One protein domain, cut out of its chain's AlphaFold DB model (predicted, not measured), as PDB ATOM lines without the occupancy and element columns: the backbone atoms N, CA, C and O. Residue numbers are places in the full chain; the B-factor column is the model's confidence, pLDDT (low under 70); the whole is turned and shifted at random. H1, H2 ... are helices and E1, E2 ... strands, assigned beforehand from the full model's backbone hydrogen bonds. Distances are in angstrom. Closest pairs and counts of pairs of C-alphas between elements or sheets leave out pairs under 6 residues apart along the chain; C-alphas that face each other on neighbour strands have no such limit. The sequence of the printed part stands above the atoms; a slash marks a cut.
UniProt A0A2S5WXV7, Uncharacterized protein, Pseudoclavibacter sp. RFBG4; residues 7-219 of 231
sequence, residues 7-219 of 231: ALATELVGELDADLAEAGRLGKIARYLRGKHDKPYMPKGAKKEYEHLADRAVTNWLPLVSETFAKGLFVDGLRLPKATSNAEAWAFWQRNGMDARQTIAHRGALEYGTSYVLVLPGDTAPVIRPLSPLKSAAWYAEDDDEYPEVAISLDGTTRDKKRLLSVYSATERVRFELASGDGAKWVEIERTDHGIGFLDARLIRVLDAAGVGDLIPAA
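AT A GLANCE: This is residues 7 to 219 of the 231 residues of an uncharacterized protein of Pseudoclavibacter sp. RFBG4 (UniProt A0A2S5WXV7). Two sheets lie partly face to face with their strands crossed: a twisted five-strand sheet wraps round H1 on its other face, and H6 covers the other face of a small three-strand sheet. H4 packs on H6, while H3 and the long link before it make an arm, of which residues 43 to 49 stick out. The printed part has 213 residues, with six named helices followed by eight named strands, mixed in class; the sheets, E3-E4-E5-E6-E7 and E2-E1-E8, are antiparallel. It is only just loose, close to compact, with a radius of gyration of the C-alphas of 20.5 A and spans of 66 by 56 by 37 A.

HOW THE PARTS SIT: Start with H1, residues 7 to 20, and look at its Leu 16, whose C-alpha is 6.7 A from that of Ala 137 in E3, residues 136 to 139. H2, residues 25 to 33, touches H1 only at the corner, C-alphas 20 and 27 closest at 4.3 A. H3, residues 48 to 57, touches no helix. H4, residues 62 to 72, and H6, residues 98 to 112, touch, C-alphas 70 and 107 closest at 6.0 A, at a steep tilt of 44 degrees, opposite ways. H5, residues 89 to 95, only grazes the sheet of E2, residues 127 to 131, E1, residues 114 to 120, and E8, residues 201 to 205. H6 is on that sheet as two layers, a helix on one face, at a height of 7.1 A. There find N 129 and O 118, 2.8 A, and N 117 and O 202, 2.9 A. E3 opens a meander, each strand the antiparallel neighbour of the one before, with E4, residues 150 to 157, E5, residues 163 to 169, E6, residues 172 to 178, and E7, residues 186 to 193; check N 139 and O 150, 2.8 A, N 153 and O 166, 2.8 A, N 167 and O 174, 2.8 A, and N 175 and O 190, 2.8 A. H1 and this sheet are two layers also. The sheets form a sandwich, two sheets face to face, strands at 72 degrees. Every O i to N i+4 pair is within hydrogen-bond range in H1, H3 and H5, against 4 of 5 in H2, 6 of 7 in H4 and 8 of 11 in H6.

IN THESE COORDINATES: Find C-alpha 7 at (-5.290, -2.802, 26.622); from there H1 runs 20.0 A. H6 also spans 20.0 A, and E4 21.8 A. E7 bends by 62 degrees at residue 189. E8 ends at C-alpha 205, (-33.663, -5.643, 26.243).

THE WHOLE: The C-alphas of Gly 45 and Lys 82, the two farthest apart, are 69.2 A apart. The printed part has no cut; the links H2 to H3 and H4 to H5 are long. Look for pLDDT under 70 at residues 182 to 183 and 195 to 219.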
ATOM      1  N   ALA A   7      -5.060  -2.479  25.215       92.75
ATOM      2  CA  ALA A   7      -5.290  -2.802  26.622       92.75
ATOM      3  C   ALA A   7      -6.793  -2.873  26.919       92.75
ATOM      4  O   ALA A   7      -7.258  -3.908  27.392       92.75
ATOM      5  N   LEU A   8      -7.544  -1.843  26.515       92.19
ATOM      6  CA  LEU A   8      -9.003  -1.824  26.624       92.19
ATOM      7  C   LEU A   8      -9.637  -3.008  25.876       92.19
ATOM      8  O   LEU A   8     -10.483  -3.707  26.414       92.19
ATOM      9  N   ALA A   9      -9.181  -3.306  24.656       92.94
ATOM     10  CA  ALA A   9      -9.666  -4.463  23.900       92.94
ATOM     11  C   ALA A   9      -9.473  -5.795  24.655       92.94
ATOM     12  O   ALA A   9     -10.320  -6.684  24.583       92.94
ATOM     13  N   THR A  10      -8.362  -5.936  25.384       94.56
ATOM     14  CA  THR A  10      -8.081  -7.127  26.198       94.56
ATOM     15  C   THR A  10      -9.015  -7.212  27.402       94.56
ATOM     16  O   THR A  10      -9.546  -8.285  27.676       94.56
ATOM     17  N   GLU A  11      -9.229  -6.091  28.089       94.25
ATOM     18  CA  GLU A  11     -10.132  -5.970  29.236       94.25
ATOM     19  C   GLU A  11     -11.574  -6.328  28.858       94.25
ATOM     20  O   GLU A  11     -12.131  -7.280  29.402       94.25
ATOM     21  N   LEU A  12     -12.130  -5.665  27.838       91.81
ATOM     22  CA  LEU A  12     -13.515  -5.867  27.392       91.81
ATOM     23  C   LEU A  12     -13.778  -7.304  26.919       91.81
ATOM     24  O   LEU A  12     -14.841  -7.876  27.169       91.81
ATOM     25  N   VAL A  13     -12.806  -7.923  26.238       93.25
ATOM     26  CA  VAL A  13     -12.907  -9.343  25.866       93.25
ATOM     27  C   VAL A  13     -12.825 -10.243  27.095       93.25
ATOM     28  O   VAL A  13     -13.542 -11.237  27.143       93.25
ATOM     29  N   GLY A  14     -11.989  -9.908  28.080       93.69
ATOM     30  CA  GLY A  14     -11.885 -10.653  29.334       93.69
ATOM     31  C   GLY A  14     -13.198 -10.671  30.117       93.69
ATOM     32  O   GLY A  14     -13.595 -11.725  30.610       93.69
ATOM     33  N   GLU A  15     -13.905  -9.543  30.168       91.69
ATOM     34  CA  GLU A  15     -15.232  -9.459  30.786       91.69
ATOM     35  C   GLU A  15     -16.273 -10.298  30.040       91.69
ATOM     36  O   GLU A  15     -16.989 -11.089  30.657       91.69
ATOM     37  N   LEU A  16     -16.315 -10.201  28.706       90.50
ATOM     38  CA  LEU A  16     -17.207 -11.037  27.901       90.50
ATOM     39  C   LEU A  16     -16.883 -12.532  28.072       90.50
ATOM     40  O   LEU A  16     -17.792 -13.344  28.237       90.50
ATOM     41  N   ASP A  17     -15.603 -12.912  28.064       94.19
ATOM     42  CA  ASP A  17     -15.170 -14.299  28.258       94.19
ATOM     43  C   ASP A  17     -15.542 -14.808  29.669       94.19
ATOM     44  O   ASP A  17     -15.940 -15.968  29.815       94.19
ATOM     45  N   ALA A  18     -15.494 -13.952  30.699       93.12
ATOM     46  CA  ALA A  18     -15.960 -14.279  32.048       93.12
ATOM     47  C   ALA A  18     -17.481 -14.517  32.094       93.12
ATOM     48  O   ALA A  18     -17.935 -15.499  32.688       93.12
ATOM     49  N   ASP A  19     -18.266 -13.687  31.404       89.06
ATOM     50  CA  ASP A  19     -19.720 -13.850  31.286       89.06
ATOM     51  C   ASP A  19     -20.103 -15.133  30.522       89.06
ATOM     52  O   ASP A  19     -21.094 -15.800  30.847       89.06
ATOM     53  N   LEU A  20     -19.299 -15.506  29.521       92.06
ATOM     54  CA  LEU A  20     -19.472 -16.707  28.698       92.06
ATOM     55  C   LEU A  20     -18.949 -17.993  29.349       92.06
ATOM     56  O   LEU A  20     -19.275 -19.086  28.867       92.06
ATOM     57  N   ALA A  21     -18.161 -17.892  30.421       94.75
ATOM     58  CA  ALA A  21     -17.660 -19.045  31.161       94.75
ATOM     59  C   ALA A  21     -18.814 -19.934  31.651       94.75
ATOM     60  O   ALA A  21     -19.926 -19.471  31.872       94.75
ATOM     61  N   GLU A  22     -18.572 -21.228  31.867       89.75
ATOM     62  CA  GLU A  22     -19.644 -22.203  32.143       89.75
ATOM     63  C   GLU A  22     -20.537 -21.852  33.352       89.75
ATOM     64  O   GLU A  22     -21.739 -22.144  33.341       89.75
ATOM     65  N   ALA A  23     -19.951 -21.219  34.370       87.94
ATOM     66  CA  ALA A  23     -20.646 -20.699  35.548       87.94
ATOM     67  C   ALA A  23     -21.003 -19.203  35.446       87.94
ATOM     68  O   ALA A  23     -21.721 -18.699  36.307       87.94
ATOM     69  N   GLY A  24     -20.512 -18.510  34.415       89.62
ATOM     70  CA  GLY A  24     -20.852 -17.125  34.106       89.62
ATOM     71  C   GLY A  24     -22.316 -16.979  33.692       89.62
ATOM     72  O   GLY A  24     -23.003 -17.961  33.381       89.62
ATOM     73  N   ARG A  25     -22.810 -15.740  33.699       87.44
ATOM     74  CA  ARG A  25     -24.227 -15.427  33.469       87.44
ATOM     75  C   ARG A  25     -24.726 -15.964  32.123       87.44
ATOM     76  O   ARG A  25     -25.679 -16.744  32.078       87.44
ATOM     77  N   LEU A  26     -24.040 -15.619  31.031       89.69
ATOM     78  CA  LEU A  26     -24.393 -16.065  29.680       89.69
ATOM     79  C   LEU A  26     -24.062 -17.544  29.461       89.69
ATOM     80  O   LEU A  26     -24.819 -18.265  28.800       89.69
ATOM     81  N   GLY A  27     -22.955 -18.027  30.029       92.44
ATOM     82  CA  GLY A  27     -22.544 -19.421  29.881       92.44
ATOM     83  C   GLY A  27     -23.491 -20.412  30.559       92.44
ATOM     84  O   GLY A  27     -23.804 -21.449  29.959       92.44
ATOM     85  N   LYS A  28     -24.045 -20.074  31.733       90.88
ATOM     86  CA  LYS A  28     -25.074 -20.879  32.413       90.88
ATOM     87  C   LYS A  28     -26.323 -21.026  31.543       90.88
ATOM     88  O   LYS A  28     -26.767 -22.151  31.298       90.88
ATOM     89  N   ILE A  29     -26.837 -19.916  31.012       91.25
ATOM     90  CA  ILE A  29     -27.987 -19.901  30.096       91.25
ATOM     91  C   ILE A  29     -27.687 -20.737  28.847       91.25
ATOM     92  O   ILE A  29     -28.453 -21.634  28.489       91.25
ATOM     93  N   ALA A  30     -26.534 -20.516  28.205       92.25
ATOM     94  CA  ALA A  30     -26.139 -21.246  27.002       92.25
ATOM     95  C   ALA A  30     -26.038 -22.759  27.250       92.25
ATOM     96  O   ALA A  30     -26.403 -23.573  26.398       92.25
ATOM     97  N   ARG A  31     -25.532 -23.155  28.420       93.06
ATOM     98  CA  ARG A  31     -25.437 -24.551  28.841       93.06
ATOM     99  C   ARG A  31     -26.832 -25.156  29.039       93.06
ATOM    100  O   ARG A  31     -27.090 -26.260  28.552       93.06
ATOM    101  N   TYR A  32     -27.737 -24.417  29.666       91.88
ATOM    102  CA  TYR A  32     -29.108 -24.850  29.911       91.88
ATOM    103  C   TYR A  32     -29.921 -24.982  28.618       91.88
ATOM    104  O   TYR A  32     -30.594 -25.993  28.421       91.88
ATOM    105  N   LEU A  33     -29.780 -24.046  27.676       91.62
ATOM    106  CA  LEU A  33     -30.397 -24.139  26.347       91.62
ATOM    107  C   LEU A  33     -29.937 -25.383  25.575       91.62
ATOM    108  O   LEU A  33     -30.723 -25.978  24.841       91.62
ATOM    109  N   ARG A  34     -28.696 -25.840  25.789       92.19
ATOM    110  CA  ARG A  34     -28.164 -27.099  25.231       92.19
ATOM    111  C   ARG A  34     -28.570 -28.357  26.013       92.19
ATOM    112  O   ARG A  34     -28.110 -29.442  25.671       92.19
ATOM    113  N   GLY A  35     -29.382 -28.234  27.064       90.75
ATOM    114  CA  GLY A  35     -29.836 -29.357  27.892       90.75
ATOM    115  C   GLY A  35     -28.815 -29.852  28.919       90.75
ATOM    116  O   GLY A  35     -29.015 -30.896  29.527       90.75
ATOM    117  N   LYS A  36     -27.719 -29.120  29.142       90.81
ATOM    118  CA  LYS A  36     -26.690 -29.475  30.133       90.81
ATOM    119  C   LYS A  36     -27.023 -28.869  31.502       90.81
ATOM    120  O   LYS A  36     -26.333 -27.978  31.980       90.81
ATOM    121  N   HIS A  37     -28.126 -29.278  32.109       88.69
ATOM    122  CA  HIS A  37     -28.632 -28.635  33.328       88.69
ATOM    123  C   HIS A  37     -27.811 -29.032  34.557       88.69
ATOM    124  O   HIS A  37     -27.065 -30.013  34.527       88.69
ATOM    125  N   ASP A  38     -27.934 -28.263  35.638       87.00
ATOM    126  CA  ASP A  38     -27.440 -28.737  36.930       87.00
ATOM    127  C   ASP A  38     -28.268 -29.955  37.338       87.00
ATOM    128  O   ASP A  38     -29.496 -29.958  37.224       87.00
ATOM    129  N   LYS A  39     -27.583 -31.023  37.752       84.06
ATOM    130  CA  LYS A  39     -28.265 -32.263  38.117       84.06
ATOM    131  C   LYS A  39     -29.136 -32.021  39.357       84.06
ATOM    132  O   LYS A  39     -28.750 -31.222  40.217       84.06
ATOM    133  N   PRO A  40     -30.269 -32.731  39.491       82.56
ATOM    134  CA  PRO A  40     -31.017 -32.762  40.741       82.56
ATOM    135  C   PRO A  40     -30.099 -33.078  41.923       82.56
ATOM    136  O   PRO A  40     -29.089 -33.770  41.766       82.56
ATOM    137  N   TYR A  41     -30.465 -32.587  43.109       83.50
ATOM    138  CA  TYR A  41     -29.717 -32.870  44.329       83.50
ATOM    139  C   TYR A  41     -29.441 -34.372  44.468       83.50
ATOM    140  O   TYR A  41     -30.357 -35.193  44.390       83.50
ATOM    141  N   MET A  42     -28.178 -34.717  44.726       84.94
ATOM    142  CA  MET A  42     -27.778 -36.069  45.090       84.94
ATOM    143  C   MET A  42     -26.983 -36.057  46.399       84.94
ATOM    144  O   MET A  42     -26.078 -35.232  46.562       84.94
ATOM    145  N   PRO A  43     -27.280 -36.977  47.335       84.62
ATOM    146  CA  PRO A  43     -26.495 -37.118  48.550       84.62
ATOM    147  C   PRO A  43     -25.062 -37.569  48.232       84.62
ATOM    148  O   PRO A  43     -24.809 -38.295  47.266       84.62
ATOM    149  N   LYS A  44     -24.107 -37.159  49.075       82.69
ATOM    150  CA  LYS A  44     -22.700 -37.567  48.942       82.69
ATOM    151  C   LYS A  44     -22.592 -39.092  49.058       82.69
ATOM    152  O   LYS A  44     -23.075 -39.668  50.026       82.69
ATOM    153  N   GLY A  45     -21.951 -39.732  48.079       85.06
ATOM    154  CA  GLY A  45     -21.815 -41.193  48.022       85.06
ATOM    155  C   GLY A  45     -22.980 -41.925  47.345       85.06
ATOM    156  O   GLY A  45     -23.097 -43.140  47.501       85.06
ATOM    157  N   ALA A  46     -23.841 -41.218  46.602       84.50
ATOM    158  CA  ALA A  46     -24.849 -41.847  45.756       84.50
ATOM    159  C   ALA A  46     -24.219 -42.900  44.822       84.50
ATOM    160  O   ALA A  46     -23.125 -42.718  44.285       84.50
ATOM    161  N   LYS A  47     -24.910 -44.030  44.635       88.25
ATOM    162  CA  LYS A  47     -24.457 -45.073  43.703       88.25
ATOM    163  C   LYS A  47     -24.473 -44.533  42.271       88.25
ATOM    164  O   LYS A  47     -25.377 -43.780  41.918       88.25
ATOM    165  N   LYS A  48     -23.567 -45.030  41.420       87.56
ATOM    166  CA  LYS A  48     -23.501 -44.700  39.979       87.56
ATOM    167  C   LYS A  48     -24.840 -44.849  39.244       87.56
ATOM    168  O   LYS A  48     -25.110 -44.117  38.301       87.56
ATOM    169  N   GLU A  49     -25.686 -45.782  39.680       87.06
ATOM    170  CA  GLU A  49     -27.043 -45.975  39.147       87.06
ATOM    171  C   GLU A  49     -27.906 -44.714  39.297       87.06
ATOM    172  O   GLU A  49     -28.576 -44.313  38.349       87.06
ATOM    173  N   TYR A  50     -27.849 -44.050  40.453       85.50
ATOM    174  CA  TYR A  50     -28.580 -42.807  40.694       85.50
ATOM    175  C   TYR A  50     -28.010 -41.642  39.884       85.50
ATOM    176  O   TYR A  50     -28.783 -40.835  39.376       85.50
ATOM    177  N   GLU A  51     -26.689 -41.591  39.686       84.81
ATOM    178  CA  GLU A  51     -26.063 -40.584  38.816       84.81
ATOM    179  C   GLU A  51     -26.545 -40.732  37.367       84.81
ATOM    180  O   GLU A  51     -26.907 -39.750  36.723       84.81
ATOM    181  N   HIS A  52     -26.627 -41.975  36.882       87.44
ATOM    182  CA  HIS A  52     -27.127 -42.284  35.546       87.44
ATOM    183  C   HIS A  52     -28.619 -41.936  35.399       87.44
ATOM    184  O   HIS A  52     -29.040 -41.420  34.363       87.44
ATOM    185  N   LEU A  53     -29.433 -42.201  36.427       87.88
ATOM    186  CA  LEU A  53     -30.845 -41.808  36.436       87.88
ATOM    187  C   LEU A  53     -31.004 -40.284  36.418       87.88
ATOM    188  O   LEU A  53     -31.830 -39.779  35.659       87.88
ATOM    189  N   ALA A  54     -30.194 -39.559  37.191       86.06
ATOM    190  CA  ALA A  54     -30.196 -38.098  37.205       86.06
ATOM    191  C   ALA A  54     -29.841 -37.516  35.827       86.06
ATOM    192  O   ALA A  54     -30.513 -36.594  35.366       86.06
ATOM    193  N   ASP A  55     -28.862 -38.100  35.131       84.25
ATOM    194  CA  ASP A  55     -28.478 -37.679  33.777       84.25
ATOM    195  C   ASP A  55     -29.586 -37.906  32.743       84.25
ATOM    196  O   ASP A  55     -29.776 -37.095  31.838       84.25
ATOM    197  N   ARG A  56     -30.360 -38.986  32.888       86.75
ATOM    198  CA  ARG A  56     -31.473 -39.310  31.981       86.75
ATOM    199  C   ARG A  56     -32.771 -38.576  32.303       86.75
ATOM    200  O   ARG A  56     -33.663 -38.557  31.460       86.75
ATOM    201  N   ALA A  57     -32.896 -38.000  33.494       87.12
ATOM    202  CA  ALA A  57     -34.102 -37.293  33.914       87.12
ATOM    203  C   ALA A  57     -34.255 -35.914  33.243       87.12
ATOM    204  O   ALA A  57     -35.356 -35.363  33.214       87.12
ATOM    205  N   VAL A  58     -33.174 -35.347  32.695       85.88
ATOM    206  CA  VAL A  58     -33.193 -34.007  32.099       85.88
ATOM    207  C   VAL A  58     -33.951 -34.021  30.770       85.88
ATOM    208  O   VAL A  58     -33.461 -34.510  29.754       85.88
ATOM    209  N   THR A  59     -35.147 -33.429  30.763       90.00
ATOM    210  CA  THR A  59     -35.906 -33.134  29.539       90.00
ATOM    211  C   THR A  59     -35.802 -31.643  29.234       90.00
ATOM    212  O   THR A  59     -36.294 -30.811  29.997       90.00
ATOM    213  N   ASN A  60     -35.143 -31.286  28.131       90.50
ATOM    214  CA  ASN A  60     -34.846 -29.891  27.818       90.50
ATOM    215  C   ASN A  60     -36.012 -29.185  27.106       90.50
ATOM    216  O   ASN A  60     -36.132 -29.248  25.884       90.50
ATOM    217  N   TRP A  61     -36.836 -28.474  27.872       90.12
ATOM    218  CA  TRP A  61     -37.955 -27.680  27.350       90.12
ATOM    219  C   TRP A  61     -37.586 -26.233  26.992       90.12
ATOM    220  O   TRP A  61     -38.348 -25.567  26.296       90.12
ATOM    221  N   LEU A  62     -36.428 -25.733  27.439       88.75
ATOM    222  CA  LEU A  62     -36.064 -24.317  27.301       88.75
ATOM    223  C   LEU A  62     -36.046 -23.809  25.847       88.75
ATOM    224  O   LEU A  62     -36.602 -22.735  25.612       88.75
ATOM    225  N   PRO A  63     -35.509 -24.552  24.854       89.00
ATOM    226  CA  PRO A  63     -35.545 -24.105  23.461       89.00
ATOM    227  C   PRO A  63     -36.964 -23.923  22.915       89.00
ATOM    228  O   PRO A  63     -37.196 -23.041  22.095       89.00
ATOM    229  N   LEU A  64     -37.925 -24.731  23.378       90.44
ATOM    230  CA  LEU A  64     -39.314 -24.638  22.925       90.44
ATOM    231  C   LEU A  64     -39.974 -23.342  23.412       90.44
ATOM    232  O   LEU A  64     -40.738 -22.714  22.675       90.44
ATOM    233  N   VAL A  65     -39.668 -22.934  24.647       88.81
ATOM    234  CA  VAL A  65     -40.183 -21.689  25.228       88.81
ATOM    235  C   VAL A  65     -39.673 -20.495  24.424       88.81
ATOM    236  O   VAL A  65     -40.487 -19.701  23.954       88.81
ATOM    237  N   SER A  66     -38.358 -20.397  24.186       86.38
ATOM    238  CA  SER A  66     -37.792 -19.270  23.430       86.38
ATOM    239  C   SER A  66     -38.298 -19.227  21.984       86.38
ATOM    240  O   SER A  66     -38.654 -18.158  21.486       86.38
ATOM    241  N   GLU A  67     -38.413 -20.382  21.321       87.12
ATOM    242  CA  GLU A  67     -38.890 -20.469  19.938       87.12
ATOM    243  C   GLU A  67     -40.347 -20.006  19.784       87.12
ATOM    244  O   GLU A  67     -40.688 -19.354  18.794       87.12
ATOM    245  N   THR A  68     -41.200 -20.310  20.764       90.31
ATOM    246  CA  THR A  68     -42.619 -19.931  20.732       90.31
ATOM    247  C   THR A  68     -42.786 -18.412  20.710       90.31
ATOM    248  O   THR A  68     -43.538 -17.890  19.887       90.31
ATOM    249  N   PHE A  69     -42.040 -17.690  21.550       89.12
ATOM    250  CA  PHE A  69     -42.081 -16.227  21.573       89.12
ATOM    251  C   PHE A  69     -41.354 -15.605  20.379       89.12
ATOM    252  O   PHE A  69     -41.851 -14.643  19.796       89.12
ATOM    253  N   ALA A  70     -40.226 -16.183  19.951       87.81
ATOM    254  CA  ALA A  70     -39.454 -15.665  18.822       87.81
ATOM    255  C   ALA A  70     -40.273 -15.599  17.522       87.81
ATOM    256  O   ALA A  70     -40.119 -14.652  16.753       87.81
ATOM    257  N   LYS A  71     -41.177 -16.562  17.292       86.88
ATOM    258  CA  LYS A  71     -42.084 -16.562  16.130       86.88
ATOM    259  C   LYS A  71     -43.039 -15.367  16.122       86.88
ATOM    260  O   LYS A  71     -43.315 -14.834  15.056       86.88
ATOM    261  N   GLY A  72     -43.521 -14.940  17.291       89.75
ATOM    262  CA  GLY A  72     -44.426 -13.793  17.419       89.75
ATOM    263  C   GLY A  72     -43.735 -12.434  17.287       89.75
ATOM    264  O   GLY A  72     -44.397 -11.446  16.997       89.75
ATOM    265  N   LEU A  73     -42.414 -12.382  17.481       90.06
ATOM    266  CA  LEU A  73     -41.616 -11.160  17.339       90.06
ATOM    267  C   LEU A  73     -41.136 -10.910  15.904       90.06
ATOM    268  O   LEU A  73     -40.524  -9.879  15.647       90.06
ATOM    269  N   PHE A  74     -41.375 -11.843  14.981       90.00
ATOM    270  CA  PHE A  74     -40.912 -11.714  13.606       90.00
ATOM    271  C   PHE A  74     -41.660 -10.585  12.888       90.00
ATOM    272  O   PHE A  74     -42.886 -10.611  12.776       90.00
ATOM    273  N   VAL A  75     -40.916  -9.605  12.380       91.38
ATOM    274  CA  VAL A  75     -41.466  -8.458  11.655       91.38
ATOM    275  C   VAL A  75     -41.466  -8.753  10.155       91.38
ATOM    276  O   VAL A  75     -40.443  -9.160   9.600       91.38
ATOM    277  N   ASP A  76     -42.609  -8.526   9.502       91.12
ATOM    278  CA  ASP A  76     -42.813  -8.721   8.056       91.12
ATOM    279  C   ASP A  76     -42.981  -7.406   7.267       91.12
ATOM    280  O   ASP A  76     -42.937  -7.392   6.032       91.12
ATOM    281  N   GLY A  77     -43.163  -6.284   7.966       91.75
ATOM    282  CA  GLY A  77     -43.378  -4.987   7.352       91.75
ATOM    283  C   GLY A  77     -43.473  -3.847   8.357       91.75
ATOM    284  O   GLY A  77     -43.922  -4.009   9.489       91.75
ATOM    285  N   LEU A  78     -43.095  -2.655   7.899       91.88
ATOM    286  CA  LEU A  78     -43.249  -1.400   8.626       91.88
ATOM    287  C   LEU A  78     -44.202  -0.499   7.846       91.88
ATOM    288  O   LEU A  78     -43.858  -0.069   6.750       91.88
ATOM    289  N   ARG A  79     -45.377  -0.184   8.402       93.19
ATOM    290  CA  ARG A  79     -46.374   0.697   7.769       93.19
ATOM    291  C   ARG A  79     -46.628   1.916   8.645       93.19
ATOM    292  O   ARG A  79     -46.814   1.788   9.852       93.19
ATOM    293  N   LEU A  80     -46.651   3.096   8.029       91.38
ATOM    294  CA  LEU A  80     -47.044   4.331   8.711       91.38
ATOM    295  C   LEU A  80     -48.567   4.368   8.924       91.38
ATOM    296  O   LEU A  80     -49.306   3.684   8.205       91.38
ATOM    297  N   PRO A  81     -49.070   5.180   9.871       91.56
ATOM    298  CA  PRO A  81     -50.505   5.344  10.062       91.56
ATOM    299  C   PRO A  81     -51.206   5.701   8.744       91.56
ATOM    300  O   PRO A  81     -50.796   6.629   8.052       91.56
ATOM    301  N   LYS A  82     -52.285   4.975   8.415       90.31
ATOM    302  CA  LYS A  82     -53.089   5.128   7.181       90.31
ATOM    303  C   LYS A  82     -52.383   4.739   5.868       90.31
ATOM    304  O   LYS A  82     -52.972   4.932   4.806       90.31
ATOM    305  N   ALA A  83     -51.174   4.175   5.908       89.81
ATOM    306  CA  ALA A  83     -50.489   3.679   4.715       89.81
ATOM    307  C   ALA A  83     -50.913   2.239   4.373       89.81
ATOM    308  O   ALA A  83     -51.052   1.389   5.253       89.81
ATOM    309  N   THR A  84     -51.085   1.954   3.081       88.50
ATOM    310  CA  THR A  84     -51.357   0.599   2.567       88.50
ATOM    311  C   THR A  84     -50.079  -0.161   2.208       88.50
ATOM    312  O   THR A  84     -50.069  -1.392   2.206       88.50
ATOM    313  N   SER A  85     -48.987   0.560   1.940       90.62
ATOM    314  CA  SER A  85     -47.668   0.019   1.612       90.62
ATOM    315  C   SER A  85     -46.673   0.200   2.757       90.62
ATOM    316  O   SER A  85     -46.882   1.001   3.673       90.62
ATOM    317  N   ASN A  86     -45.565  -0.538   2.687       92.12
ATOM    318  CA  ASN A  86     -44.464  -0.364   3.625       92.12
ATOM    319  C   ASN A  86     -43.816   1.022   3.466       92.12
ATOM    320  O   ASN A  86     -43.783   1.589   2.372       92.12
ATOM    321  N   ALA A  87     -43.310   1.553   4.575       92.12
ATOM    322  CA  ALA A  87     -42.535   2.780   4.629       92.12
ATOM    323  C   ALA A  87     -41.207   2.615   3.878       92.12
ATOM    324  O   ALA A  87     -40.651   1.519   3.825       92.12
ATOM    325  N   GLU A  88     -40.651   3.715   3.373       88.88
ATOM    326  CA  GLU A  88     -39.362   3.711   2.670       88.88
ATOM    327  C   GLU A  88     -38.227   3.127   3.528       88.88
ATOM    328  O   GLU A  88     -37.406   2.360   3.032       88.88
ATOM    329  N   ALA A  89     -38.248   3.376   4.843       87.88
ATOM    330  CA  ALA A  89     -37.281   2.813   5.786       87.88
ATOM    331  C   ALA A  89     -37.242   1.268   5.781       87.88
ATOM    332  O   ALA A  89     -36.207   0.671   6.080       87.88
ATOM    333  N   TRP A  90     -38.335   0.601   5.383       92.81
ATOM    334  CA  TRP A  90     -38.368  -0.856   5.213       92.81
ATOM    335  C   TRP A  90     -37.409  -1.339   4.116       92.81
ATOM    336  O   TRP A  90     -36.868  -2.440   4.203       92.81
ATOM    337  N   ALA A  91     -37.128  -0.515   3.104       92.06
ATOM    338  CA  ALA A  91     -36.147  -0.854   2.079       92.06
ATOM    339  C   ALA A  91     -34.736  -1.012   2.675       92.06
ATOM    340  O   ALA A  91     -33.985  -1.890   2.249       92.06
ATOM    341  N   PHE A  92     -34.385  -0.234   3.708       91.44
ATOM    342  CA  PHE A  92     -33.109  -0.382   4.416       91.44
ATOM    343  C   PHE A  92     -33.042  -1.689   5.209       91.44
ATOM    344  O   PHE A  92     -32.005  -2.356   5.206       91.44
ATOM    345  N   TRP A  93     -34.151  -2.093   5.832       91.31
ATOM    346  CA  TRP A  93     -34.278  -3.387   6.506       91.31
ATOM    347  C   TRP A  93     -34.042  -4.553   5.535       91.31
ATOM    348  O   TRP A  93     -33.177  -5.405   5.765       91.31
ATOM    349  N   GLN A  94     -34.739  -4.534   4.396       93.44
ATOM    350  CA  GLN A  94     -34.618  -5.534   3.332       93.44
ATOM    351  C   GLN A  94     -33.198  -5.594   2.756       93.44
ATOM    352  O   GLN A  94     -32.613  -6.670   2.646       93.44
ATOM    353  N   ARG A  95     -32.592  -4.434   2.466       93.06
ATOM    354  CA  ARG A  95     -31.226  -4.337   1.924       93.06
ATOM    355  C   ARG A  95     -30.175  -4.951   2.849       93.06
ATOM    356  O   ARG A  95     -29.200  -5.525   2.370       93.06
ATOM    357  N   ASN A  96     -30.373  -4.857   4.162       91.00
ATOM    358  CA  ASN A  96     -29.484  -5.464   5.155       91.00
ATOM    359  C   ASN A  96     -29.755  -6.962   5.393       91.00
ATOM    360  O   ASN A  96     -29.047  -7.601   6.180       91.00
ATOM    361  N   GLY A  97     -30.752  -7.539   4.711       93.62
ATOM    362  CA  GLY A  97     -31.160  -8.932   4.878       93.62
ATOM    363  C   GLY A  97     -31.735  -9.206   6.265       93.62
ATOM    364  O   GLY A  97     -31.559 -10.304   6.801       93.62
ATOM    365  N   MET A  98     -32.368  -8.204   6.880       92.94
ATOM    366  CA  MET A  98     -32.851  -8.312   8.253       92.94
ATOM    367  C   MET A  98     -33.972  -9.341   8.411       92.94
ATOM    368  O   MET A  98     -34.070  -9.930   9.479       92.94
ATOM    369  N   ASP A  99     -34.702  -9.693   7.353       92.06
ATOM    370  CA  ASP A  99     -35.687 -10.783   7.394       92.06
ATOM    371  C   ASP A  99     -35.083 -12.108   7.868       92.06
ATOM    372  O   ASP A  99     -35.668 -12.808   8.692       92.06
ATOM    373  N   ALA A 100     -33.873 -12.429   7.401       91.88
ATOM    374  CA  ALA A 100     -33.156 -13.631   7.814       91.88
ATOM    375  C   ALA A 100     -32.407 -13.442   9.143       91.88
ATOM    376  O   ALA A 100     -32.191 -14.401   9.885       91.88
ATOM    377  N   ARG A 101     -31.979 -12.209   9.441       92.88
ATOM    378  CA  ARG A 101     -31.045 -11.910  10.537       92.88
ATOM    379  C   ARG A 101     -31.719 -11.438  11.825       92.88
ATOM    380  O   ARG A 101     -31.101 -11.545  12.878       92.88
ATOM    381  N   GLN A 102     -32.966 -10.972  11.781       91.62
ATOM    382  CA  GLN A 102     -33.716 -10.463  12.940       91.62
ATOM    383  C   GLN A 102     -33.842 -11.487  14.070       91.62
ATOM    384  O   GLN A 102     -33.901 -11.132  15.244       91.62
ATOM    385  N   THR A 103     -33.796 -12.775  13.730       90.88
ATOM    386  CA  THR A 103     -33.789 -13.860  14.713       90.88
ATOM    387  C   THR A 103     -32.584 -13.791  15.649       90.88
ATOM    388  O   THR A 103     -32.728 -14.164  16.805       90.88
ATOM    389  N   ILE A 104     -31.433 -13.263  15.208       91.12
ATOM    390  CA  ILE A 104     -30.251 -13.049  16.060       91.12
ATOM    391  C   ILE A 104     -30.587 -12.074  17.190       91.12
ATOM    392  O   ILE A 104     -30.284 -12.359  18.346       91.12
ATOM    393  N   ALA A 105     -31.252 -10.969  16.848       88.94
ATOM    394  CA  ALA A 105     -31.672  -9.945  17.794       88.94
ATOM    395  C   ALA A 105     -32.757 -10.463  18.751       88.94
ATOM    396  O   ALA A 105     -32.590 -10.454  19.970       88.94
ATOM    397  N   HIS A 106     -33.859 -10.980  18.201       89.62
ATOM    398  CA  HIS A 106     -35.001 -11.414  19.005       89.62
ATOM    399  C   HIS A 106     -34.684 -12.628  19.874       89.62
ATOM    400  O   HIS A 106     -35.003 -12.625  21.060       89.62
ATOM    401  N   ARG A 107     -34.023 -13.657  19.325       89.38
ATOM    402  CA  ARG A 107     -33.627 -14.819  20.134       89.38
ATOM    403  C   ARG A 107     -32.547 -14.451  21.129       89.38
ATOM    404  O   ARG A 107     -32.639 -14.905  22.256       89.38
ATOM    405  N   GLY A 108     -31.575 -13.620  20.745       88.31
ATOM    406  CA  GLY A 108     -30.555 -13.132  21.668       88.31
ATOM    407  C   GLY A 108     -31.184 -12.498  22.907       88.31
ATOM    408  O   GLY A 108     -30.891 -12.915  24.023       88.31
ATOM    409  N   ALA A 109     -32.131 -11.582  22.703       87.44
ATOM    410  CA  ALA A 109     -32.816 -10.903  23.794       87.44
ATOM    411  C   ALA A 109     -33.730 -11.839  24.608       87.44
ATOM    412  O   ALA A 109     -33.765 -11.739  25.827       87.44
ATOM    413  N   LEU A 110     -34.434 -12.782  23.968       88.69
ATOM    414  CA  LEU A 110     -35.279 -13.761  24.670       88.69
ATOM    415  C   LEU A 110     -34.478 -14.816  25.448       88.69
ATOM    416  O   LEU A 110     -34.912 -15.306  26.482       88.69
ATOM    417  N   GLU A 111     -33.334 -15.238  24.930       89.31
ATOM    418  CA  GLU A 111     -32.558 -16.327  25.520       89.31
ATOM    419  C   GLU A 111     -31.600 -15.797  26.585       89.31
ATOM    420  O   GLU A 111     -31.513 -16.372  27.663       89.31
ATOM    421  N   TYR A 112     -30.921 -14.688  26.298       87.31
ATOM    422  CA  TYR A 112     -29.837 -14.135  27.111       87.31
ATOM    423  C   TYR A 112     -30.195 -12.809  27.784       87.31
ATOM    424  O   TYR A 112     -29.334 -12.197  28.416       87.31
ATOM    425  N   GLY A 113     -31.431 -12.336  27.595       81.19
ATOM    426  CA  GLY A 113     -31.959 -11.120  28.211       81.19
ATOM    427  C   GLY A 113     -31.446  -9.802  27.618       81.19
ATOM    428  O   GLY A 113     -32.014  -8.733  27.851       81.19
ATOM    429  N   THR A 114     -30.415  -9.880  26.778       82.06
ATOM    430  CA  THR A 114     -29.835  -8.766  26.031       82.06
ATOM    431  C   THR A 114     -29.469  -9.197  24.614       82.06
ATOM    432  O   THR A 114     -29.035 -10.326  24.371       82.06
ATOM    433  N   SER A 115     -29.649  -8.297  23.655       84.44
ATOM    434  CA  SER A 115     -29.055  -8.373  22.324       84.44
ATOM    435  C   SER A 115     -28.924  -6.966  21.761       84.44
ATOM    436  O   SER A 115     -29.603  -6.051  22.216       84.44
ATOM    437  N   TYR A 116     -28.063  -6.781  20.766       84.56
ATOM    438  CA  TYR A 116     -27.785  -5.464  20.210       84.56
ATOM    439  C   TYR A 116     -28.052  -5.447  18.713       84.56
ATOM    440  O   TYR A 116     -27.851  -6.445  18.016       84.56
ATOM    441  N   VAL A 117     -28.466  -4.296  18.197       88.38
ATOM    442  CA  VAL A 117     -28.440  -4.009  16.762       88.38
ATOM    443  C   VAL A 117     -27.531  -2.817  16.553       88.38
ATOM    444  O   VAL A 117     -27.796  -1.727  17.045       88.38
ATOM    445  N   LEU A 118     -26.448  -3.049  15.823       86.62
ATOM    446  CA  LEU A 118     -25.511  -2.016  15.427       86.62
ATOM    447  C   LEU A 118     -25.962  -1.406  14.103       86.62
ATOM    448  O   LEU A 118     -26.142  -2.129  13.117       86.62
ATOM    449  N   VAL A 119     -26.091  -0.086  14.076       86.62
ATOM    450  CA  VAL A 119     -26.383   0.688  12.872       86.62
ATOM    451  C   VAL A 119     -25.204   1.613  12.603       86.62
ATOM    452  O   VAL A 119     -24.807   2.401  13.448       86.62
ATOM    453  N   LEU A 120     -24.613   1.494  11.418       84.00
ATOM    454  CA  LEU A 120     -23.530   2.366  10.966       84.00
ATOM    455  C   LEU A 120     -23.902   3.006   9.626       84.00
ATOM    456  O   LEU A 120     -24.647   2.400   8.848       84.00
ATOM    457  N   PRO A 121     -23.375   4.197   9.306       83.12
ATOM    458  CA  PRO A 121     -23.523   4.760   7.980       83.12
ATOM    459  C   PRO A 121     -22.832   3.861   6.955       83.12
ATOM    460  O   PRO A 121     -21.815   3.218   7.221       83.12
ATOM    461  N   GLY A 122     -23.421   3.802   5.770       81.06
ATOM    462  CA  GLY A 122     -22.843   3.157   4.600       81.06
ATOM    463  C   GLY A 122     -23.068   4.038   3.381       81.06
ATOM    464  O   GLY A 122     -23.938   4.905   3.402       81.06
ATOM    465  N   ASP A 123     -22.319   3.793   2.309       81.88
ATOM    466  CA  ASP A 123     -22.222   4.709   1.160       81.88
ATOM    467  C   ASP A 123     -23.572   5.102   0.541       81.88
ATOM    468  O   ASP A 123     -23.767   6.221   0.084       81.88
ATOM    469  N   THR A 124     -24.509   4.155   0.493       83.06
ATOM    470  CA  THR A 124     -25.803   4.299  -0.204       83.06
ATOM    471  C   THR A 124     -27.009   4.044   0.692       83.06
ATOM    472  O   THR A 124     -28.121   4.431   0.353       83.06
ATOM    473  N   ALA A 125     -26.814   3.358   1.815       84.81
ATOM    474  CA  ALA A 125     -27.831   3.136   2.835       84.81
ATOM    475  C   ALA A 125     -27.144   2.651   4.121       84.81
ATOM    476  O   ALA A 125     -26.037   2.103   4.032       84.81
ATOM    477  N   PRO A 126     -27.800   2.793   5.285       86.94
ATOM    478  CA  PRO A 126     -27.233   2.364   6.555       86.94
ATOM    479  C   PRO A 126     -26.943   0.862   6.558       86.94
ATOM    480  O   PRO A 126     -27.671   0.060   5.961       86.94
ATOM    481  N   VAL A 127     -25.876   0.489   7.254       86.62
ATOM    482  CA  VAL A 127     -25.482  -0.891   7.522       86.62
ATOM    483  C   VAL A 127     -26.049  -1.284   8.878       86.62
ATOM    484  O   VAL A 127     -25.597  -0.802   9.911       86.62
ATOM    485  N   ILE A 128     -27.032  -2.179   8.864       87.75
ATOM    486  CA  ILE A 128     -27.722  -2.689  10.049       87.75
ATOM    487  C   ILE A 128     -27.228  -4.110  10.308       87.75
ATOM    488  O   ILE A 128     -27.311  -4.985   9.438       87.75
ATOM    489  N   ARG A 129     -26.712  -4.357  11.512       88.62
ATOM    490  CA  ARG A 129     -26.185  -5.660  11.915       88.62
ATOM    491  C   ARG A 129     -26.712  -6.053  13.293       88.62
ATOM    492  O   ARG A 129     -26.324  -5.436  14.281       88.62
ATOM    493  N   PRO A 130     -27.532  -7.109  13.398       91.06
ATOM    494  CA  PRO A 130     -27.852  -7.680  14.691       91.06
ATOM    495  C   PRO A 130     -26.616  -8.406  15.227       91.06
ATOM    496  O   PRO A 130     -25.949  -9.153  14.503       91.06
ATOM    497  N   LEU A 131     -26.309  -8.165  16.493       88.56
ATOM    498  CA  LEU A 131     -25.162  -8.719  17.187       88.56
ATOM    499  C   LEU A 131     -25.631  -9.787  18.175       88.56
ATOM    500  O   LEU A 131     -26.556  -9.595  18.970       88.56
ATOM    501  N   SER A 132     -24.987 -10.947  18.097       89.44
ATOM    502  CA  SER A 132     -25.256 -12.041  19.023       89.44
ATOM    503  C   SER A 132     -24.671 -11.703  20.394       89.44
ATOM    504  O   SER A 132     -23.471 -11.440  20.457       89.44
ATOM    505  N   PRO A 133     -25.433 -11.831  21.496       87.50
ATOM    506  CA  PRO A 133     -24.915 -11.587  22.847       87.50
ATOM    507  C   PRO A 133     -23.754 -12.517  23.223       87.50
ATOM    508  O   PRO A 133     -22.960 -12.201  24.095       87.50
ATOM    509  N   LEU A 134     -23.598 -13.645  22.522       91.06
ATOM    510  CA  LEU A 134     -22.464 -14.555  22.705       91.06
ATOM    511  C   LEU A 134     -21.160 -14.066  22.064       91.06
ATOM    512  O   LEU A 134     -20.126 -14.721  22.171       91.06
ATOM    513  N   LYS A 135     -21.225 -12.977  21.302       92.06
ATOM    514  CA  LYS A 135     -20.106 -12.411  20.550       92.06
ATOM    515  C   LYS A 135     -19.999 -10.904  20.716       92.06
ATOM    516  O   LYS A 135     -19.107 -10.320  20.119       92.06
ATOM    517  N   SER A 136     -20.889 -10.271  21.468       91.50
ATOM    518  CA  SER A 136     -20.918  -8.824  21.612       91.50
ATOM    519  C   SER A 136     -21.385  -8.417  22.993       91.50
ATOM    520  O   SER A 136     -22.300  -9.033  23.536       91.50
ATOM    521  N   ALA A 137     -20.817  -7.327  23.481       89.88
ATOM    522  CA  ALA A 137     -21.209  -6.658  24.709       89.88
ATOM    523  C   ALA A 137     -21.110  -5.144  24.504       89.88
ATOM    524  O   ALA A 137     -20.420  -4.686  23.589       89.88
ATOM    525  N   ALA A 138     -21.827  -4.393  25.329       89.00
ATOM    526  CA  ALA A 138     -21.816  -2.942  25.339       89.00
ATOM    527  C   ALA A 138     -21.808  -2.461  26.790       89.00
ATOM    528  O   ALA A 138     -22.429  -3.092  27.647       89.00
ATOM    529  N   TRP A 139     -21.107  -1.361  27.035       87.56
ATOM    530  CA  TRP A 139     -20.935  -0.749  28.344       87.56
ATOM    531  C   TRP A 139     -21.417   0.691  28.286       87.56
ATOM    532  O   TRP A 139     -21.138   1.413  27.327       87.56
ATOM    533  N   TYR A 140     -22.153   1.071  29.317       84.94
ATOM    534  CA  TYR A 140     -22.808   2.362  29.464       84.94
ATOM    535  C   TYR A 140     -22.128   3.121  30.602       84.94
ATOM    536  O   TYR A 140     -21.605   2.483  31.521       84.94
ATOM    537  N   ALA A 141     -22.094   4.451  30.525       81.69
ATOM    538  CA  ALA A 141     -21.543   5.249  31.614       81.69
ATOM    539  C   ALA A 141     -22.550   5.316  32.771       81.69
ATOM    540  O   ALA A 141     -22.161   5.170  33.931       81.69
ATOM    541  N   GLU A 142     -23.838   5.450  32.443       76.62
ATOM    542  CA  GLU A 142     -24.967   5.401  33.373       76.62
ATOM    543  C   GLU A 142     -26.049   4.410  32.902       76.62
ATOM    544  O   GLU A 142     -26.166   4.085  31.721       76.62
ATOM    545  N   ASP A 143     -26.847   3.885  33.836       71.19
ATOM    546  CA  ASP A 143     -27.855   2.850  33.547       71.19
ATOM    547  C   ASP A 143     -29.010   3.348  32.652       71.19
ATOM    548  O   ASP A 143     -29.704   2.539  32.026       71.19
ATOM    549  N   ASP A 144     -29.252   4.660  32.620       74.69
ATOM    550  CA  ASP A 144     -30.287   5.333  31.831       74.69
ATOM    551  C   ASP A 144     -29.756   5.982  30.544       74.69
ATOM    552  O   ASP A 144     -30.535   6.592  29.802       74.69
ATOM    553  N   ASP A 145     -28.469   5.795  30.232       76.12
ATOM    554  CA  ASP A 145     -27.877   6.258  28.981       76.12
ATOM    555  C   ASP A 145     -28.581   5.637  27.767       76.12
ATOM    556  O   ASP A 145     -28.754   4.419  27.643       76.12
ATOM    557  N   GLU A 146     -28.932   6.486  26.801       74.56
ATOM    558  CA  GLU A 146     -29.556   6.034  25.554       74.56
ATOM    559  C   GLU A 146     -28.581   5.212  24.689       74.56
ATOM    560  O   GLU A 146     -28.990   4.267  24.005       74.56
ATOM    561  N   TYR A 147     -27.285   5.545  24.737       77.50
ATOM    562  CA  TYR A 147     -26.239   4.934  23.918       77.50
ATOM    563  C   TYR A 147     -25.071   4.445  24.781       77.50
ATOM    564  O   TYR A 147     -24.672   5.144  25.709       77.50
ATOM    565  N   PRO A 148     -24.475   3.285  24.458       84.00
ATOM    566  CA  PRO A 148     -23.294   2.813  25.168       84.00
ATOM    567  C   PRO A 148     -22.075   3.693  24.872       84.00
ATOM    568  O   PRO A 148     -21.909   4.194  23.758       84.00
ATOM    569  N   GLU A 149     -21.173   3.815  25.845       84.88
ATOM    570  CA  GLU A 149     -19.887   4.490  25.654       84.88
ATOM    571  C   GLU A 149     -18.954   3.651  24.770       84.88
ATOM    572  O   GLU A 149     -18.274   4.178  23.881       84.88
ATOM    573  N   VAL A 150     -18.945   2.335  24.991       87.81
ATOM    574  CA  VAL A 150     -18.123   1.389  24.236       87.81
ATOM    575  C   VAL A 150     -18.881   0.092  23.983       87.81
ATOM    576  O   VAL A 150     -19.651  -0.378  24.817       87.81
ATOM    577  N   ALA A 151     -18.658  -0.521  22.824       89.94
ATOM    578  CA  ALA A 151     -19.166  -1.855  22.523       89.94
ATOM    579  C   ALA A 151     -18.130  -2.696  21.785       89.94
ATOM    580  O   ALA A 151     -17.241  -2.174  21.112       89.94
ATOM    581  N   ILE A 152     -18.278  -4.016  21.863       91.94
ATOM    582  CA  ILE A 152     -17.437  -4.967  21.140       91.94
ATOM    583  C   ILE A 152     -18.254  -5.951  20.309       91.94
ATOM    584  O   ILE A 152     -19.388  -6.291  20.641       91.94
ATOM    585  N   SER A 153     -17.646  -6.456  19.237       91.62
ATOM    586  CA  SER A 153     -18.140  -7.574  18.428       91.62
ATOM    587  C   SER A 153     -16.985  -8.486  18.028       91.62
ATOM    588  O   SER A 153     -16.018  -8.046  17.409       91.62
ATOM    589  N   LEU A 154     -17.094  -9.776  18.335       92.56
ATOM    590  CA  LEU A 154     -16.210 -10.825  17.841       92.56
ATOM    591  C   LEU A 154     -16.648 -11.220  16.426       92.56
ATOM    592  O   LEU A 154     -17.589 -11.997  16.235       92.56
ATOM    593  N   ASP A 155     -15.925 -10.719  15.427       86.25
ATOM    594  CA  ASP A 155     -16.265 -10.864  14.004       86.25
ATOM    595  C   ASP A 155     -15.919 -12.252  13.429       86.25
ATOM    596  O   ASP A 155     -16.121 -12.525  12.245       86.25
ATOM    597  N   GLY A 156     -15.427 -13.157  14.276       84.38
ATOM    598  CA  GLY A 156     -15.087 -14.530  13.928       84.38
ATOM    599  C   GLY A 156     -13.584 -14.737  13.806       84.38
ATOM    600  O   GLY A 156     -12.806 -14.197  14.593       84.38
ATOM    601  N   THR A 157     -13.182 -15.576  12.854       85.69
ATOM    602  CA  THR A 157     -11.776 -15.918  12.633       85.69
ATOM    603  C   THR A 157     -11.378 -15.738  11.178       85.69
ATOM    604  O   THR A 157     -12.110 -16.164  10.282       85.69
ATOM    605  N   THR A 158     -10.192 -15.181  10.947       83.50
ATOM    606  CA  THR A 158      -9.542 -15.129   9.631       83.50
ATOM    607  C   THR A 158      -9.283 -16.548   9.103       83.50
ATOM    608  O   THR A 158      -9.304 -17.523   9.860       83.50
ATOM    609  N   ARG A 159      -8.991 -16.688   7.801       80.94
ATOM    610  CA  ARG A 159      -8.561 -17.959   7.183       80.94
ATOM    611  C   ARG A 159      -7.401 -18.620   7.942       80.94
ATOM    612  O   ARG A 159      -7.375 -19.840   8.069       80.94
ATOM    613  N   ASP A 160      -6.521 -17.809   8.521       80.69
ATOM    614  CA  ASP A 160      -5.385 -18.243   9.345       80.69
ATOM    615  C   ASP A 160      -5.767 -18.555  10.806       80.69
ATOM    616  O   ASP A 160      -4.907 -18.639  11.678       80.69
ATOM    617  N   LYS A 161      -7.067 -18.710  11.101       81.94
ATOM    618  CA  LYS A 161      -7.648 -19.007  12.425       81.94
ATOM    619  C   LYS A 161      -7.380 -17.965  13.517       81.94
ATOM    620  O   LYS A 161      -7.635 -18.228  14.690       81.94
ATOM    621  N   LYS A 162      -6.922 -16.769  13.154       85.69
ATOM    622  CA  LYS A 162      -6.784 -15.648  14.089       85.69
ATOM    623  C   LYS A 162      -8.146 -15.048  14.412       85.69
ATOM    624  O   LYS A 162      -8.962 -14.888  13.508       85.69
ATOM    625  N   ARG A 163      -8.398 -14.733  15.684       90.56
ATOM    626  CA  ARG A 163      -9.647 -14.090  16.127       90.56
ATOM    627  C   ARG A 163      -9.658 -12.626  15.697       90.56
ATOM    628  O   ARG A 163      -8.638 -11.950  15.812       90.56
ATOM    629  N   LEU A 164     -10.819 -12.158  15.253       93.38
ATOM    630  CA  LEU A 164     -11.072 -10.760  14.925       93.38
ATOM    631  C   LEU A 164     -12.043 -10.153  15.933       93.38
ATOM    632  O   LEU A 164     -13.039 -10.777  16.309       93.38
ATOM    633  N   LEU A 165     -11.744  -8.926  16.334       94.69
ATOM    634  CA  LEU A 165     -12.527  -8.128  17.265       94.69
ATOM    635  C   LEU A 165     -12.744  -6.750  16.647       94.69
ATOM    636  O   LEU A 165     -11.794  -6.126  16.190       94.69
ATOM    637  N   SER A 166     -13.972  -6.259  16.672       93.19
ATOM    638  CA  SER A 166     -14.278  -4.849  16.458       93.19
ATOM    639  C   SER A 166     -14.642  -4.216  17.793       93.19
ATOM    640  O   SER A 166     -15.519  -4.731  18.484       93.19
ATOM    641  N   VAL A 167     -13.994  -3.105  18.127       92.19
ATOM    642  CA  VAL A 167     -14.354  -2.221  19.238       92.19
ATOM    643  C   VAL A 167     -14.953  -0.954  18.645       92.19
ATOM    644  O   VAL A 167     -14.440  -0.419  17.660       92.19
ATOM    645  N   TYR A 168     -16.051  -0.497  19.223       88.75
ATOM    646  CA  TYR A 168     -16.806   0.662  18.779       88.75
ATOM    647  C   TYR A 168     -16.860   1.683  19.908       88.75
ATOM    648  O   TYR A 168     -17.155   1.312  21.042       88.75
ATOM    649  N   SER A 169     -16.622   2.948  19.581       87.00
ATOM    650  CA  SER A 169     -16.894   4.101  20.436       87.00
ATOM    651  C   SER A 169     -17.899   5.033  19.757       87.00
ATOM    652  O   SER A 169     -18.375   4.775  18.643       87.00
ATOM    653  N   ALA A 170     -18.189   6.151  20.419       79.69
ATOM    654  CA  ALA A 170     -19.053   7.206  19.905       79.69
ATOM    655  C   ALA A 170     -18.621   7.783  18.544       79.69
ATOM    656  O   ALA A 170     -19.458   8.318  17.827       79.69
ATOM    657  N   THR A 171     -17.350   7.693  18.158       80.31
ATOM    658  CA  THR A 171     -16.849   8.314  16.916       80.31
ATOM    659  C   THR A 171     -16.183   7.324  15.979       80.31
ATOM    660  O   THR A 171     -16.227   7.483  14.765       80.31
ATOM    661  N   GLU A 172     -15.572   6.277  16.518       87.44
ATOM    662  CA  GLU A 172     -14.712   5.406  15.736       87.44
ATOM    663  C   GLU A 172     -14.996   3.927  15.975       87.44
ATOM    664  O   GLU A 172     -15.547   3.493  16.987       87.44
ATOM    665  N   ARG A 173     -14.596   3.136  14.989       90.06
ATOM    666  CA  ARG A 173     -14.509   1.687  15.052       90.06
ATOM    667  C   ARG A 173     -13.057   1.295  14.844       90.06
ATOM    668  O   ARG A 173     -12.480   1.609  13.804       90.06
ATOM    669  N   VAL A 174     -12.513   0.517  15.768       93.19
ATOM    670  CA  VAL A 174     -11.179  -0.071  15.639       93.19
ATOM    671  C   VAL A 174     -11.304  -1.580  15.562       93.19
ATOM    672  O   VAL A 174     -11.950  -2.215  16.396       93.19
ATOM    673  N   ARG A 175     -10.684  -2.167  14.545       94.00
ATOM    674  CA  ARG A 175     -10.589  -3.611  14.382       94.00
ATOM    675  C   ARG A 175      -9.236  -4.086  14.871       94.00
ATOM    676  O   ARG A 175      -8.198  -3.512  14.542       94.00
ATOM    677  N   PHE A 176      -9.271  -5.184  15.604       94.31
ATOM    678  CA  PHE A 176      -8.119  -5.871  16.143       94.31
ATOM    679  C   PHE A 176      -8.052  -7.302  15.622       94.31
ATOM    680  O   PHE A 176      -9.067  -7.989  15.469       94.31
ATOM    681  N   GLU A 177      -6.830  -7.765  15.409       93.94
ATOM    682  CA  GLU A 177      -6.501  -9.160  15.162       93.94
ATOM    683  C   GLU A 177      -5.714  -9.710  16.353       93.94
ATOM    684  O   GLU A 177      -4.786  -9.072  16.854       93.94
ATOM    685  N   LEU A 178      -6.078 -10.902  16.823       92.12
ATOM    686  CA  LEU A 178      -5.323 -11.570  17.878       92.12
ATOM    687  C   LEU A 178      -4.025 -12.151  17.301       92.12
ATOM    688  O   LEU A 178      -4.061 -13.031  16.433       92.12
ATOM    689  N   ALA A 179      -2.882 -11.678  17.801       86.19
ATOM    690  CA  ALA A 179      -1.569 -12.176  17.402       86.19
ATOM    691  C   ALA A 179      -1.401 -13.672  17.727       86.19
ATOM    692  O   ALA A 179      -1.975 -14.196  18.679       86.19
ATOM    693  N   SER A 180      -0.585 -14.373  16.939       77.94
ATOM    694  CA  SER A 180      -0.271 -15.788  17.169       77.94
ATOM    695  C   SER A 180       0.947 -15.929  18.092       77.94
ATOM    696  O   SER A 180       1.990 -15.352  17.797       77.94
ATOM    697  N   GLY A 181       0.836 -16.707  19.174       71.50
ATOM    698  CA  GLY A 181       1.940 -17.012  20.100       71.50
ATOM    699  C   GLY A 181       1.512 -17.079  21.572       71.50
ATOM    700  O   GLY A 181       0.386 -16.708  21.907       71.50
ATOM    701  N   ASP A 182       2.409 -17.544  22.448       51.16
ATOM    702  CA  ASP A 182       2.208 -17.487  23.904       51.16
ATOM    703  C   ASP A 182       2.175 -16.022  24.366       51.16
ATOM    704  O   ASP A 182       3.083 -15.242  24.072       51.16
ATOM    705  N   GLY A 183       1.102 -15.633  25.062       68.81
ATOM    706  CA  GLY A 183       0.846 -14.237  25.435       68.81
ATOM    707  C   GLY A 183       0.241 -13.385  24.312       68.81
ATOM    708  O   GLY A 183       0.520 -12.190  24.244       68.81
ATOM    709  N   ALA A 184      -0.554 -14.000  23.430       78.50
ATOM    710  CA  ALA A 184      -1.271 -13.351  22.332       78.50
ATOM    711  C   ALA A 184      -1.928 -12.019  22.742       78.50
ATOM    712  O   ALA A 184      -2.738 -11.967  23.667       78.50
ATOM    713  N   LYS A 185      -1.590 -10.948  22.018       87.31
ATOM    714  CA  LYS A 185      -2.137  -9.598  22.216       87.31
ATOM    715  C   LYS A 185      -3.001  -9.193  21.032       87.31
ATOM    716  O   LYS A 185      -2.753  -9.621  19.903       87.31
ATOM    717  N   TRP A 186      -3.986  -8.345  21.295       91.50
ATOM    718  CA  TRP A 186      -4.759  -7.684  20.252       91.50
ATOM    719  C   TRP A 186      -3.885  -6.657  19.530       91.50
ATOM    720  O   TRP A 186      -3.277  -5.795  20.162       91.50
ATOM    721  N   VAL A 187      -3.800  -6.770  18.209       92.31
ATOM    722  CA  VAL A 187      -3.060  -5.849  17.341       92.31
ATOM    723  C   VAL A 187      -4.064  -5.101  16.484       92.31
ATOM    724  O   VAL A 187      -4.898  -5.721  15.829       92.31
ATOM    725  N   GLU A 188      -4.003  -3.774  16.515       93.56
ATOM    726  CA  GLU A 188      -4.846  -2.921  15.681       93.56
ATOM    727  C   GLU A 188      -4.517  -3.143  14.200       93.56
ATOM    728  O   GLU A 188      -3.353  -3.103  13.803       93.56
ATOM    729  N   ILE A 189      -5.549  -3.394  13.395       93.75
ATOM    730  CA  ILE A 189      -5.425  -3.612  11.947       93.75
ATOM    731  C   ILE A 189      -6.084  -2.502  11.130       93.75
ATOM    732  O   ILE A 189      -5.655  -2.223  10.015       93.75
ATOM    733  N   GLU A 190      -7.140  -1.888  11.659       92.00
ATOM    734  CA  GLU A 190      -7.942  -0.902  10.942       92.00
ATOM    735  C   GLU A 190      -8.637   0.015  11.947       92.00
ATOM    736  O   GLU A 190      -9.251  -0.466  12.898       92.00
ATOM    737  N   ARG A 191      -8.588   1.323  11.702       93.44
ATOM    738  CA  ARG A 191      -9.329   2.340  12.448       93.44
ATOM    739  C   ARG A 191     -10.151   3.152  11.465       93.44
ATOM    740  O   ARG A 191      -9.626   3.647  10.470       93.44
ATOM    741  N   THR A 192     -11.447   3.239  11.720       88.06
ATOM    742  CA  THR A 192     -12.410   3.904  10.845       88.06
ATOM    743  C   THR A 192     -13.254   4.862  11.671       88.06
ATOM    744  O   THR A 192     -13.892   4.434  12.629       88.06
ATOM    745  N   ASP A 193     -13.300   6.131  11.281       86.31
ATOM    746  CA  ASP A 193     -14.283   7.086  11.795       86.31
ATOM    747  C   ASP A 193     -15.627   6.834  11.098       86.31
ATOM    748  O   ASP A 193     -15.680   6.684   9.872       86.31
ATOM    749  N   HIS A 194     -16.700   6.717  11.874       76.06
ATOM    750  CA  HIS A 194     -18.048   6.535  11.336       76.06
ATOM    751  C   HIS A 194     -18.844   7.847  11.275       76.06
ATOM    752  O   HIS A 194     -19.860   7.894  10.589       76.06
ATOM    753  N   GLY A 195     -18.370   8.929  11.897       69.06
ATOM    754  CA  GLY A 195     -18.866  10.293  11.698       69.06
ATOM    755  C   GLY A 195     -20.231  10.601  12.318       69.06
ATOM    756  O   GLY A 195     -20.801  11.649  12.021       69.06
ATOM    757  N   ILE A 196     -20.776   9.709  13.153       65.69
ATOM    758  CA  ILE A 196     -22.120   9.858  13.739       65.69
ATOM    759  C   ILE A 196     -22.072  10.644  15.066       65.69
ATOM    760  O   ILE A 196     -23.056  11.266  15.457       65.69
ATOM    761  N   GLY A 197     -20.924  10.649  15.756       60.16
ATOM    762  CA  GLY A 197     -20.726  11.352  17.034       60.16
ATOM    763  C   GLY A 197     -21.357  10.670  18.256       60.16
ATOM    764  O   GLY A 197     -21.167  11.139  19.375       60.16
ATOM    765  N   PHE A 198     -22.071   9.560  18.054       58.34
ATOM    766  CA  PHE A 198     -22.542   8.635  19.081       58.34
ATOM    767  C   PHE A 198     -22.507   7.194  18.551       58.34
ATOM    768  O   PHE A 198     -22.441   6.953  17.343       58.34
ATOM    769  N   LEU A 199     -22.549   6.219  19.460       58.31
ATOM    770  CA  LEU A 199     -22.541   4.803  19.114       58.31
ATOM    771  C   LEU A 199     -23.977   4.285  18.980       58.31
ATOM    772  O   LEU A 199     -24.608   3.945  19.977       58.31
ATOM    773  N   ASP A 200     -24.487   4.168  17.749       55.91
ATOM    774  CA  ASP A 200     -25.820   3.594  17.479       55.91
ATOM    775  C   ASP A 200     -25.798   2.050  17.556       55.91
ATOM    776  O   ASP A 200     -26.043   1.322  16.589       55.91
ATOM    777  N   ALA A 201     -25.432   1.535  18.732       56.22
ATOM    778  CA  ALA A 201     -25.594   0.143  19.128       56.22
ATOM    779  C   ALA A 201     -26.802   0.051  20.065       56.22
ATOM    780  O   ALA A 201     -26.688   0.186  21.283       56.22
ATOM    781  N   ARG A 202     -27.985  -0.162  19.486       55.69
ATOM    782  CA  ARG A 202     -29.229  -0.177  20.258       55.69
ATOM    783  C   ARG A 202     -29.374  -1.488  21.000       55.69
ATOM    784  O   ARG A 202     -29.402  -2.559  20.387       55.69
ATOM    785  N   LEU A 203     -29.510  -1.380  22.314       54.16
ATOM    786  CA  LEU A 203     -29.861  -2.485  23.186       54.16
ATOM    787  C   LEU A 203     -31.325  -2.872  22.964       54.16
ATOM    788  O   LEU A 203     -32.247  -2.094  23.196       54.16
ATOM    789  N   ILE A 204     -31.541  -4.112  22.544       55.31
ATOM    790  CA  ILE A 204     -32.831  -4.784  22.622       55.31
ATOM    791  C   ILE A 204     -32.822  -5.567  23.930       55.31
ATOM    792  O   ILE A 204     -32.235  -6.648  24.030       55.31
ATOM    793  N   ARG A 205     -33.477  -5.002  24.943       52.19
ATOM    794  CA  ARG A 205     -33.663  -5.643  26.243       52.19
ATOM    795  C   ARG A 205     -35.056  -6.252  26.306       52.19
ATOM    796  O   ARG A 205     -36.047  -5.554  26.101       52.19
ATOM    797  N   VAL A 206     -35.138  -7.544  26.612       42.66
ATOM    798  CA  VAL A 206     -36.396  -8.157  27.051       42.66
ATOM    799  C   VAL A 206     -36.326  -8.220  28.567       42.66
ATOM    800  O   VAL A 206     -35.542  -8.978  29.130       42.66
ATOM    801  N   LEU A 207     -37.105  -7.360  29.217       31.45
ATOM    802  CA  LEU A 207     -37.248  -7.353  30.665       31.45
ATOM    803  C   LEU A 207     -38.230  -8.446  31.077       31.45
ATOM    804  O   LEU A 207     -39.291  -8.598  30.465       31.45
ATOM    805  N   ASP A 208     -37.895  -9.192  32.125       32.81
ATOM    806  CA  ASP A 208     -38.899  -9.964  32.842       32.81
ATOM    807  C   ASP A 208     -39.853  -9.030  33.622       32.81
ATOM    808  O   ASP A 208     -39.653  -7.816  33.714       32.81
ATOM    809  N   ALA A 209     -40.911  -9.593  34.213       28.11
ATOM    810  CA  ALA A 209     -41.885  -8.839  35.009       28.11
ATOM    811  C   ALA A 209     -41.295  -8.173  36.276       28.11
ATOM    812  O   ALA A 209     -41.999  -7.418  36.943       28.11
ATOM    813  N   ALA A 210     -40.029  -8.445  36.615       28.95
ATOM    814  CA  ALA A 210     -39.294  -7.834  37.718       28.95
ATOM    815  C   ALA A 210     -38.287  -6.765  37.243       28.95
ATOM    816  O   ALA A 210     -37.522  -6.253  38.059       28.95
ATOM    817  N   GLY A 211     -38.267  -6.417  35.948       30.33
ATOM    818  CA  GLY A 211     -37.340  -5.423  35.399       30.33
ATOM    819  C   GLY A 211     -35.890  -5.908  35.312       30.33
ATOM    820  O   GLY A 211     -34.985  -5.105  35.085       30.33
ATOM    821  N   VAL A 212     -35.649  -7.214  35.463       33.34
ATOM    822  CA  VAL A 212     -34.327  -7.820  35.294       33.34
ATOM    823  C   VAL A 212     -34.286  -8.442  33.901       33.34
ATOM    824  O   VAL A 212     -35.150  -9.225  33.516       33.34
ATOM    825  N   GLY A 213     -33.299  -8.037  33.103       31.92
ATOM    826  CA  GLY A 213     -33.081  -8.529  31.740       31.92
ATOM    827  C   GLY A 213     -32.519  -9.944  31.727       31.92
ATOM    828  O   GLY A 213     -31.459 -10.152  31.164       31.92
ATOM    829  N   ASP A 214     -33.187 -10.875  32.393       35.38
ATOM    830  CA  ASP A 214     -32.887 -12.296  32.430       35.38
ATOM    831  C   ASP A 214     -34.243 -13.010  32.434       35.38
ATOM    832  O   ASP A 214     -35.003 -12.913  33.395       35.38
ATOM    833  N   LEU A 215     -34.554 -13.792  31.398       33.50
ATOM    834  CA  LEU A 215     -35.675 -14.744  31.431       33.50
ATOM    835  C   LEU A 215     -35.322 -15.963  32.306       33.50
ATOM    836  O   LEU A 215     -35.544 -17.117  31.944       33.50
ATOM    837  N   ILE A 216     -34.746 -15.701  33.481       35.25
ATOM    838  CA  ILE A 216     -34.534 -16.666  34.550       35.25
ATOM    839  C   ILE A 216     -35.827 -16.661  35.375       35.25
ATOM    840  O   ILE A 216     -36.128 -15.665  36.041       35.25
ATOM    841  N   PRO A 217     -36.625 -17.750  35.364       32.28
ATOM    842  CA  PRO A 217     -37.811 -17.815  36.205       32.28
ATOM    843  C   PRO A 217     -37.395 -17.585  37.660       32.28
ATOM    844  O   PRO A 217     -36.369 -18.109  38.087       32.28
ATOM    845  N   ALA A 218     -38.180 -16.829  38.432       33.81
ATOM    846  CA  ALA A 218     -37.836 -16.451  39.809       33.81
ATOM    847  C   ALA A 218     -37.405 -17.642  40.695       33.81
ATOM    848  O   ALA A 218     -36.552 -17.478  41.556       33.81
ATOM    849  N   ALA A 219     -37.901 -18.852  40.408       34.41
ATOM    850  CA  ALA A 219     -37.517 -20.110  41.057       34.41
ATOM    851  C   ALA A 219     -36.040 -20.543  40.872       34.41
ATOM    852  O   ALA A 219     -35.589 -21.472  41.536       34.41
TER     853      ALA A 219